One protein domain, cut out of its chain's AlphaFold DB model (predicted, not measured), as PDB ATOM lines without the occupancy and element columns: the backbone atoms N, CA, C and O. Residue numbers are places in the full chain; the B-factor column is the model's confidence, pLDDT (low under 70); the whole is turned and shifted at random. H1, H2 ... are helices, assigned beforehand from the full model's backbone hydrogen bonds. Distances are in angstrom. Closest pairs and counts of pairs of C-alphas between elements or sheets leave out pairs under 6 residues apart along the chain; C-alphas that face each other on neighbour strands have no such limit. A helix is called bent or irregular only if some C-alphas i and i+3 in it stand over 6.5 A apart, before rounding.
ATOM      1  N   ILE A 269      91.043 126.190 149.810       81.75
ATOM      2  CA  ILE A 269      90.135 125.131 150.279       81.75
ATOM      3  C   ILE A 269      88.876 125.709 150.940       81.75
ATOM      4  O   ILE A 269      87.812 125.098 150.854       81.75
ATOM      5  N   GLU A 270      88.984 126.874 151.580       79.81
ATOM      6  CA  GLU A 270      87.846 127.597 152.160       79.81
ATOM      7  C   GLU A 270      87.025 128.341 151.095       79.81
ATOM      8  O   GLU A 270      85.965 128.854 151.416       79.81
ATOM      9  N   ARG A 271      87.485 128.422 149.841       84.81
ATOM     10  CA  ARG A 271      86.769 129.078 148.730       84.81
ATOM     11  C   ARG A 271      86.839 128.259 147.447       84.81
ATOM     12  O   ARG A 271      87.250 128.743 146.394       84.81
ATOM     13  N   ARG A 272      86.464 126.982 147.537       84.94
ATOM     14  CA  ARG A 272      86.502 126.062 146.387       84.94
ATOM     15  C   ARG A 272      85.654 126.555 145.216       84.94
ATOM     16  O   ARG A 272      85.978 126.243 144.076       84.94
ATOM     17  N   GLU A 273      84.624 127.351 145.491       85.94
ATOM     18  CA  GLU A 273      83.812 128.047 144.493       85.94
ATOM     19  C   GLU A 273      84.632 128.947 143.547       85.94
ATOM     20  O   GLU A 273      84.256 129.123 142.393       85.94
ATOM     21  N   ASP A 274      85.792 129.454 143.975       87.38
ATOM     22  CA  ASP A 274      86.643 130.305 143.137       87.38
ATOM     23  C   ASP A 274      87.504 129.493 142.151       87.38
ATOM     24  O   ASP A 274      87.965 130.034 141.142       87.38
ATOM     25  N   ILE A 275      87.743 128.205 142.430       90.62
ATOM     26  CA  ILE A 275      88.694 127.364 141.686       90.62
ATOM     27  C   ILE A 275      88.339 127.270 140.195       90.62
ATOM     28  O   ILE A 275      89.239 127.521 139.394       90.62
ATOM     29  N   PRO A 276      87.086 126.987 139.770       91.25
ATOM     30  CA  PRO A 276      86.774 126.843 138.348       91.25
ATOM     31  C   PRO A 276      87.108 128.104 137.550       91.25
ATOM     32  O   PRO A 276      87.752 128.033 136.503       91.25
ATOM     33  N   MET A 277      86.762 129.281 138.079       88.44
ATOM     34  CA  MET A 277      87.086 130.540 137.417       88.44
ATOM     35  C   MET A 277      88.587 130.843 137.429       88.44
ATOM     36  O   MET A 277      89.110 131.358 136.441       88.44
ATOM     37  N   LEU A 278      89.290 130.543 138.526       90.00
ATOM     38  CA  LEU A 278      90.746 130.702 138.603       90.00
ATOM     39  C   LEU A 278      91.458 129.813 137.577       90.00
ATOM     40  O   LEU A 278      92.375 130.286 136.905       90.00
ATOM     41  N   THR A 279      91.005 128.570 137.410       91.88
ATOM     42  CA  THR A 279      91.499 127.639 136.389       91.88
ATOM     43  C   THR A 279      91.251 128.185 134.987       91.88
ATOM     44  O   THR A 279      92.190 128.286 134.202       91.88
ATOM     45  N   MET A 280      90.026 128.619 134.680       90.38
ATOM     46  CA  MET A 280      89.703 129.173 133.359       90.38
ATOM     47  C   MET A 280      90.488 130.443 133.042       90.38
ATOM     48  O   MET A 280      90.937 130.634 131.914       90.38
ATOM     49  N   GLU A 281      90.684 131.315 134.028       87.50
ATOM     50  CA  GLU A 281      91.483 132.520 133.837       87.50
ATOM     51  C   GLU A 281      92.966 132.202 133.627       87.50
ATOM     52  O   GLU A 281      93.610 132.870 132.819       87.50
ATOM     53  N   TYR A 282      93.506 131.195 134.317       90.38
ATOM     54  CA  TYR A 282      94.867 130.727 134.077       90.38
ATOM     55  C   TYR A 282      95.024 130.223 132.637       90.38
ATOM     56  O   TYR A 282      95.841 130.768 131.900       90.38
ATOM     57  N   LEU A 283      94.171 129.284 132.210       90.31
ATOM     58  CA  LEU A 283      94.203 128.703 130.861       90.31
ATOM     59  C   LEU A 283      94.074 129.767 129.767       90.31
ATOM     60  O   LEU A 283      94.787 129.730 128.768       90.31
ATOM     61  N   ARG A 284      93.201 130.760 129.986       88.62
ATOM     62  CA  ARG A 284      93.029 131.901 129.081       88.62
ATOM     63  C   ARG A 284      94.300 132.745 128.966       88.62
ATOM     64  O   ARG A 284      94.594 133.236 127.883       88.62
ATOM     65  N   ARG A 285      95.024 132.969 130.068       87.50
ATOM     66  CA  ARG A 285      96.262 133.773 130.076       87.50
ATOM     67  C   ARG A 285      97.443 133.061 129.450       87.50
ATOM     68  O   ARG A 285      98.300 133.730 128.892       87.50
ATOM     69  N   THR A 286      97.499 131.744 129.590       89.00
ATOM     70  CA  THR A 286      98.549 130.909 129.002       89.00
ATOM     71  C   THR A 286      98.189 130.426 127.600       89.00
ATOM     72  O   THR A 286      98.889 129.577 127.067       89.00
ATOM     73  N   GLU A 287      97.091 130.937 127.027       88.06
ATOM     74  CA  GLU A 287      96.615 130.641 125.670       88.06
ATOM     75  C   GLU A 287      96.466 129.138 125.381       88.06
ATOM     76  O   GLU A 287      96.638 128.676 124.254       88.06
ATOM     77  N   VAL A 288      96.108 128.359 126.407       86.00
ATOM     78  CA  VAL A 288      95.933 126.912 126.269       86.00
ATOM     79  C   VAL A 288      94.658 126.642 125.458       86.00
ATOM     80  O   VAL A 288      93.581 127.120 125.833       86.00
ATOM     81  N   PRO A 289      94.735 125.871 124.358       83.19
ATOM     82  CA  PRO A 289      93.561 125.535 123.568       83.19
ATOM     83  C   PRO A 289      92.632 124.605 124.356       83.19
ATOM     84  O   PRO A 289      93.055 123.608 124.936       83.19
ATOM     85  N   MET A 290      91.335 124.914 124.352       81.12
ATOM     86  CA  MET A 290      90.306 124.178 125.099       81.12
ATOM     87  C   MET A 290      89.832 122.937 124.321       81.12
ATOM     88  O   MET A 290      88.663 122.822 123.963       81.12
ATOM     89  N   THR A 291      90.756 122.027 124.006       84.31
ATOM     90  CA  THR A 291      90.522 120.808 123.203       84.31
ATOM     91  C   THR A 291      90.324 119.542 124.048       84.31
ATOM     92  O   THR A 291      90.351 118.432 123.523       84.31
ATOM     93  N   PHE A 292      90.124 119.695 125.357       85.56
ATOM     94  CA  PHE A 292      90.035 118.614 126.345       85.56
ATOM     95  C   PHE A 292      88.710 118.656 127.124       85.56
ATOM     96  O   PHE A 292      87.933 119.608 127.020       85.56
ATOM     97  N   ASP A 293      88.445 117.626 127.935       88.50
ATOM     98  CA  ASP A 293      87.242 117.567 128.772       88.50
ATOM     99  C   ASP A 293      87.317 118.545 129.956       88.50
ATOM    100  O   ASP A 293      87.842 118.250 131.029       88.50
ATOM    101  N   VAL A 294      86.765 119.741 129.757       89.50
ATOM    102  CA  VAL A 294      86.768 120.824 130.752       89.50
ATOM    103  C   VAL A 294      86.061 120.422 132.046       89.50
ATOM    104  O   VAL A 294      86.492 120.804 133.134       89.50
ATOM    105  N   MET A 295      84.999 119.617 131.953       88.94
ATOM    106  CA  MET A 295      84.301 119.138 133.144       88.94
ATOM    107  C   MET A 295      85.186 118.159 133.923       88.94
ATOM    108  O   MET A 295      85.401 118.368 135.114       88.94
ATOM    109  N   GLY A 296      85.807 117.173 133.268       88.81
ATOM    110  CA  GLY A 296      86.795 116.297 133.905       88.81
ATOM    111  C   GLY A 296      87.947 117.060 134.573       88.81
ATOM    112  O   GLY A 296      88.346 116.726 135.692       88.81
ATOM    113  N   LEU A 297      88.422 118.150 133.955       91.56
ATOM    114  CA  LEU A 297      89.389 119.059 134.581       91.56
ATOM    115  C   LEU A 297      88.835 119.674 135.876       91.56
ATOM    116  O   LEU A 297      89.512 119.626 136.904       91.56
ATOM    117  N   PHE A 298      87.616 120.229 135.855       92.38
ATOM    118  CA  PHE A 298      86.989 120.813 137.045       92.38
ATOM    119  C   PHE A 298      86.780 119.800 138.167       92.38
ATOM    120  O   PHE A 298      87.059 120.123 139.321       92.38
ATOM    121  N   GLU A 299      86.352 118.573 137.856       89.81
ATOM    122  CA  GLU A 299      86.242 117.506 138.859       89.81
ATOM    123  C   GLU A 299      87.593 117.278 139.543       89.81
ATOM    124  O   GLU A 299      87.670 117.204 140.771       89.81
ATOM    125  N   CYS A 300      88.661 117.213 138.747       89.81
ATOM    126  CA  CYS A 300      90.017 116.988 139.219       89.81
ATOM    127  C   CYS A 300      90.481 118.104 140.174       89.81
ATOM    128  O   CYS A 300      90.834 117.836 141.327       89.81
ATOM    129  N   VAL A 301      90.405 119.370 139.744       92.06
ATOM    130  CA  VAL A 301      90.907 120.509 140.538       92.06
ATOM    131  C   VAL A 301      90.044 120.833 141.760       92.06
ATOM    132  O   VAL A 301      90.568 121.333 142.754       92.06
ATOM    133  N   LEU A 302      88.739 120.545 141.738       90.44
ATOM    134  CA  LEU A 302      87.845 120.803 142.878       90.44
ATOM    135  C   LEU A 302      88.023 119.796 144.020       90.44
ATOM    136  O   LEU A 302      87.752 120.109 145.189       90.44
ATOM    137  N   ARG A 303      88.475 118.582 143.691       87.19
ATOM    138  CA  ARG A 303      88.727 117.512 144.664       87.19
ATOM    139  C   ARG A 303      90.068 117.669 145.378       87.19
ATOM    140  O   ARG A 303      90.195 117.198 146.503       87.19
ATOM    141  N   ALA A 304      91.023 118.359 144.765       86.69
ATOM    142  CA  ALA A 304      92.363 118.590 145.293       86.69
ATOM    143  C   ALA A 304      92.398 119.310 146.657       86.69
ATOM    144  O   ALA A 304      91.539 120.139 146.985       86.69
ATOM    145  N   GLY A 305      93.431 119.018 147.448       82.25
ATOM    146  CA  GLY A 305      93.757 119.731 148.685       82.25
ATOM    147  C   GLY A 305      94.822 120.805 148.461       82.25
ATOM    148  O   GLY A 305      95.975 120.575 148.794       82.25
ATOM    149  N   TRP A 306      94.450 121.963 147.906       87.44
ATOM    150  CA  TRP A 306      95.375 123.067 147.586       87.44
ATOM    151  C   TRP A 306      95.946 123.777 148.831       87.44
ATOM    152  O   TRP A 306      95.486 124.858 149.218       87.44
ATOM    153  N   THR A 307      96.938 123.172 149.485       82.69
ATOM    154  CA  THR A 307      97.596 123.719 150.687       82.69
ATOM    155  C   THR A 307      98.441 124.965 150.400       82.69
ATOM    156  O   THR A 307      98.450 125.897 151.207       82.69
ATOM    157  N   GLY A 308      99.074 125.033 149.226       82.69
ATOM    158  CA  GLY A 308      99.826 126.182 148.713       82.69
ATOM    159  C   GLY A 308      98.962 127.214 147.976       82.69
ATOM    160  O   GLY A 308      99.481 128.159 147.374       82.69
ATOM    161  N   GLY A 309      97.637 127.054 148.021       89.00
ATOM    162  CA  GLY A 309      96.677 128.014 147.493       89.00
ATOM    163  C   GLY A 309      96.703 128.135 145.969       89.00
ATOM    164  O   GLY A 309      96.763 127.145 145.246       89.00
ATOM    165  N   ILE A 310      96.614 129.371 145.474       90.81
ATOM    166  CA  ILE A 310      96.493 129.666 144.038       90.81
ATOM    167  C   ILE A 310      97.805 129.371 143.311       90.81
ATOM    168  O   ILE A 310      97.775 128.910 142.175       90.81
ATOM    169  N   ARG A 311      98.951 129.610 143.961       90.38
ATOM    170  CA  ARG A 311     100.265 129.340 143.364       90.38
ATOM    171  C   ARG A 311     100.442 127.854 143.062       90.38
ATOM    172  O   ARG A 311     100.767 127.509 141.939       90.38
ATOM    173  N   GLU A 312     100.128 126.991 144.029       92.12
ATOM    174  CA  GLU A 312     100.186 125.538 143.832       92.12
ATOM    175  C   GLU A 312      99.255 125.078 142.699       92.12
ATOM    176  O   GLU A 312      99.673 124.290 141.855       92.12
ATOM    177  N   LEU A 313      98.025 125.610 142.636       92.69
ATOM    178  CA  LEU A 313      97.101 125.348 141.527       92.69
ATOM    179  C   LEU A 313      97.720 125.722 140.173       92.69
ATOM    180  O   LEU A 313      97.670 124.929 139.236       92.69
ATOM    181  N   GLN A 314      98.311 126.913 140.068       92.19
ATOM    182  CA  GLN A 314      98.942 127.386 138.834       92.19
ATOM    183  C   GLN A 314     100.158 126.547 138.446       92.19
ATOM    184  O   GLN A 314     100.291 126.218 137.273       92.19
ATOM    185  N   ASP A 315     100.994 126.151 139.405       91.44
ATOM    186  CA  ASP A 315     102.174 125.319 139.155       91.44
ATOM    187  C   ASP A 315     101.766 123.940 138.595       91.44
ATOM    188  O   ASP A 315     102.337 123.467 137.612       91.44
ATOM    189  N   HIS A 316     100.711 123.323 139.146       92.31
ATOM    190  CA  HIS A 316     100.195 122.039 138.653       92.31
ATOM    191  C   HIS A 316      99.525 122.157 137.280       92.31
ATOM    192  O   HIS A 316      99.717 121.289 136.428       92.31
ATOM    193  N   LEU A 317      98.761 123.228 137.041       91.75
ATOM    194  CA  LEU A 317      98.196 123.506 135.717       91.75
ATOM    195  C   LEU A 317      99.305 123.786 134.694       91.75
ATOM    196  O   LEU A 317      99.235 123.297 133.573       91.75
ATOM    197  N   SER A 318     100.346 124.528 135.073       91.19
ATOM    198  CA  SER A 318     101.516 124.779 134.229       91.19
ATOM    199  C   SER A 318     102.186 123.477 133.819       91.19
ATOM    200  O   SER A 318     102.354 123.231 132.627       91.19
ATOM    201  N   ALA A 319     102.474 122.600 134.781       88.69
ATOM    202  CA  ALA A 319     103.096 121.310 134.513       88.69
ATOM    203  C   ALA A 319     102.226 120.403 133.623       88.69
ATOM    204  O   ALA A 319     102.750 119.738 132.734       88.69
ATOM    205  N   ALA A 320     100.906 120.387 133.834       88.56
ATOM    206  CA  ALA A 320      99.988 119.532 133.078       88.56
ATOM    207  C   ALA A 320      99.723 120.014 131.641       88.56
ATOM    208  O   ALA A 320      99.471 119.190 130.769       88.56
ATOM    209  N   PHE A 321      99.763 121.328 131.396       86.69
ATOM    210  CA  PHE A 321      99.469 121.941 130.093       86.69
ATOM    211  C   PHE A 321     100.719 122.509 129.394       86.69
ATOM    212  O   PHE A 321     100.603 123.334 128.489       86.69
ATOM    213  N   SER A 322     101.917 122.090 129.813       83.06
ATOM    214  CA  SER A 322     103.176 122.468 129.161       83.06
ATOM    215  C   SER A 322     103.273 121.863 127.755       83.06
ATOM    216  O   SER A 322     102.881 120.722 127.533       83.06
ATOM    217  N   SER A 323     103.841 122.608 126.802       64.56
ATOM    218  CA  SER A 323     103.946 122.214 125.385       64.56
ATOM    219  C   SER A 323     104.728 120.919 125.128       64.56
ATOM    220  O   SER A 323     104.581 120.320 124.066       64.56
ATOM    221  N   ASP A 324     105.538 120.476 126.091       60.91
ATOM    222  CA  ASP A 324     106.459 119.342 125.945       60.91
ATOM    223  C   ASP A 324     105.823 117.974 126.261       60.91
ATOM    224  O   ASP A 324     106.444 116.932 126.038       60.91
ATOM    225  N   SER A 325     104.579 117.920 126.755       58.66
ATOM    226  CA  SER A 325     103.876 116.653 127.004       58.66
ATOM    227  C   SER A 325     103.232 116.120 125.717       58.66
ATOM    228  O   SER A 325     102.042 116.289 125.473       58.66
ATOM    229  N   VAL A 326     104.031 115.469 124.870       52.16
ATOM    230  CA  VAL A 326     103.665 115.088 123.488       52.16
ATOM    231  C   VAL A 326     102.635 113.937 123.378       52.16
ATOM    232  O   VAL A 326     102.217 113.608 122.271       52.16
ATOM    233  N   SER A 327     102.165 113.297 124.462       55.12
ATOM    234  CA  SER A 327     101.304 112.100 124.294       55.12
ATOM    235  C   SER A 327     100.310 111.750 125.411       55.12
ATOM    236  O   SER A 327      99.450 110.895 125.192       55.12
ATOM    237  N   GLU A 328     100.356 112.382 126.586       64.81
ATOM    238  CA  GLU A 328      99.396 112.084 127.658       64.81
ATOM    239  C   GLU A 328      98.260 113.108 127.720       64.81
ATOM    240  O   GLU A 328      98.457 114.302 127.518       64.81
ATOM    241  N   ASP A 329      97.053 112.618 128.017       82.69
ATOM    242  CA  ASP A 329      95.898 113.451 128.345       82.69
ATOM    243  C   ASP A 329      96.247 114.348 129.554       82.69
ATOM    244  O   ASP A 329      96.528 113.805 130.633       82.69
ATOM    245  N   PRO A 330      96.218 115.690 129.413       83.75
ATOM    246  CA  PRO A 330      96.659 116.618 130.455       83.75
ATOM    247  C   PRO A 330      95.877 116.436 131.760       83.75
ATOM    248  O   PRO A 330      96.418 116.637 132.849       83.75
ATOM    249  N   ILE A 331      94.624 115.975 131.683       86.06
ATOM    250  CA  ILE A 331      93.791 115.710 132.860       86.06
ATOM    251  C   ILE A 331      94.341 114.518 133.645       86.06
ATOM    252  O   ILE A 331      94.343 114.536 134.876       86.06
ATOM    253  N   LYS A 332      94.854 113.486 132.964       85.50
ATOM    254  CA  LYS A 332      95.470 112.324 133.623       85.50
ATOM    255  C   LYS A 332      96.793 112.698 134.273       85.50
ATOM    256  O   LYS A 332      97.049 112.266 135.396       85.50
ATOM    257  N   THR A 333      97.610 113.505 133.600       86.00
ATOM    258  CA  THR A 333      98.861 114.027 134.165       86.00
ATOM    259  C   THR A 333      98.578 114.848 135.421       86.00
ATOM    260  O   THR A 333      99.181 114.604 136.466       86.00
ATOM    261  N   LEU A 334      97.584 115.738 135.358       86.56
ATOM    262  CA  LEU A 334      97.133 116.531 136.496       86.56
ATOM    263  C   LEU A 334      96.590 115.657 137.641       86.56
ATOM    264  O   LEU A 334      96.950 115.852 138.799       86.56
ATOM    265  N   ALA A 335      95.772 114.648 137.336       85.12
ATOM    266  CA  ALA A 335      95.200 113.747 138.338       85.12
ATOM    267  C   ALA A 335      96.260 112.932 139.100       85.12
ATOM    268  O   ALA A 335      96.016 112.530 140.239       85.12
ATOM    269  N   ARG A 336      97.426 112.680 138.490       84.25
ATOM    270  CA  ARG A 336      98.555 111.992 139.140       84.25
ATOM    271  C   ARG A 336      99.384 112.917 140.031       84.25
ATOM    272  O   ARG A 336      99.967 112.428 140.996       84.25
ATOM    273  N   SER A 337      99.471 114.206 139.700       84.19
ATOM    274  CA  SER A 337     100.313 115.173 140.415       84.19
ATOM    275  C   SER A 337      99.582 115.902 141.541       84.19
ATOM    276  O   SER A 337     100.222 116.319 142.500       84.19
ATOM    277  N   ILE A 338      98.257 116.032 141.451       83.56
ATOM    278  CA  ILE A 338      97.459 116.809 142.400       83.56
ATOM    279  C   ILE A 338      97.583 116.303 143.851       83.56
ATOM    280  O   ILE A 338      97.545 115.090 144.104       83.56
TER     281      ILE A 338
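AT A GLANCE: This is residues 269 to 338 of the 400 residues of the protein "Transcriptional regulatory protein ZraR" of Deltaproteobacteria bacterium ADurb.Bin207 (UniProt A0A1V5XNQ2). Four helices stand around a ring, with H1 and H4 at opposite corners and H2 and H3 at the other two, in a small body whose packing is mostly crossed: of 4 touching pairs, 1 is at a shallow tilt. The loop between H3 and H4, with Val 326, lies toward one end of the longest axis, and Glu 270 of H1 toward the other. The printed part has 70 residues with four named helices, H1 to H4 in order, and no named strand; the class is all helix. It is compact, with a radius of gyration of the C-alphas of 11.2 A, and spans 35 by 23 by 20 A, only just elongated.

HOW THE PARTS SIT: H1, residues 269 to 285, has a kink of 52 degrees near residue 276 and is irregular, with C-alphas 270 and 273 8.7 A apart. H2, residues 294 to 303, forms a helical hairpin with H1; they touch through residues 272 to 276 of H1 alone, closest at the C-alphas of Pro 276 and Phe 298, 6.2 A apart. Their tilt of 36 degrees, opposite ways, is only just steep. H3, residues 309 to 320, touches H1 at a steep tilt of 43 degrees, the same way, closest at the C-alphas of Tyr 282 and Gln 314, 7.1 A. H2 and H3 are close but not clearly touching, the C-alphas of Val 301 and Leu 313 being 7.9 A apart. H4, residues 330 to 337, touches H2 at a shallow tilt of 12 degrees, the same way, closest at the C-alphas of Leu 297 and Ile 331, 5.8 A. Residues 316 to 320 of H3 alone touch H4, closest at the C-alphas of Ala 320 and Pro 330, 5.1 A. H1 and H4 are apart. Each O i to N i+4 pair is within hydrogen-bond range in H2, H3 and H4, and 8 of 13 are in H1.

IN THESE COORDINATES: H1 begins at C-alpha 269, (90.135, 125.131, 150.279), and is 22.8 A long. H2 is 14.4 A and H3 17.0 A long. H4 ends at C-alpha 337, (100.313, 115.173, 140.415).

THE WHOLE: The two C-alphas farthest apart, those of Glu 270 and Val 326, are 35.1 A apart. The printed part has no cut. The link from H2 to H3 is tight and the other two are short. Residues 323 to 328 have pLDDT under 70.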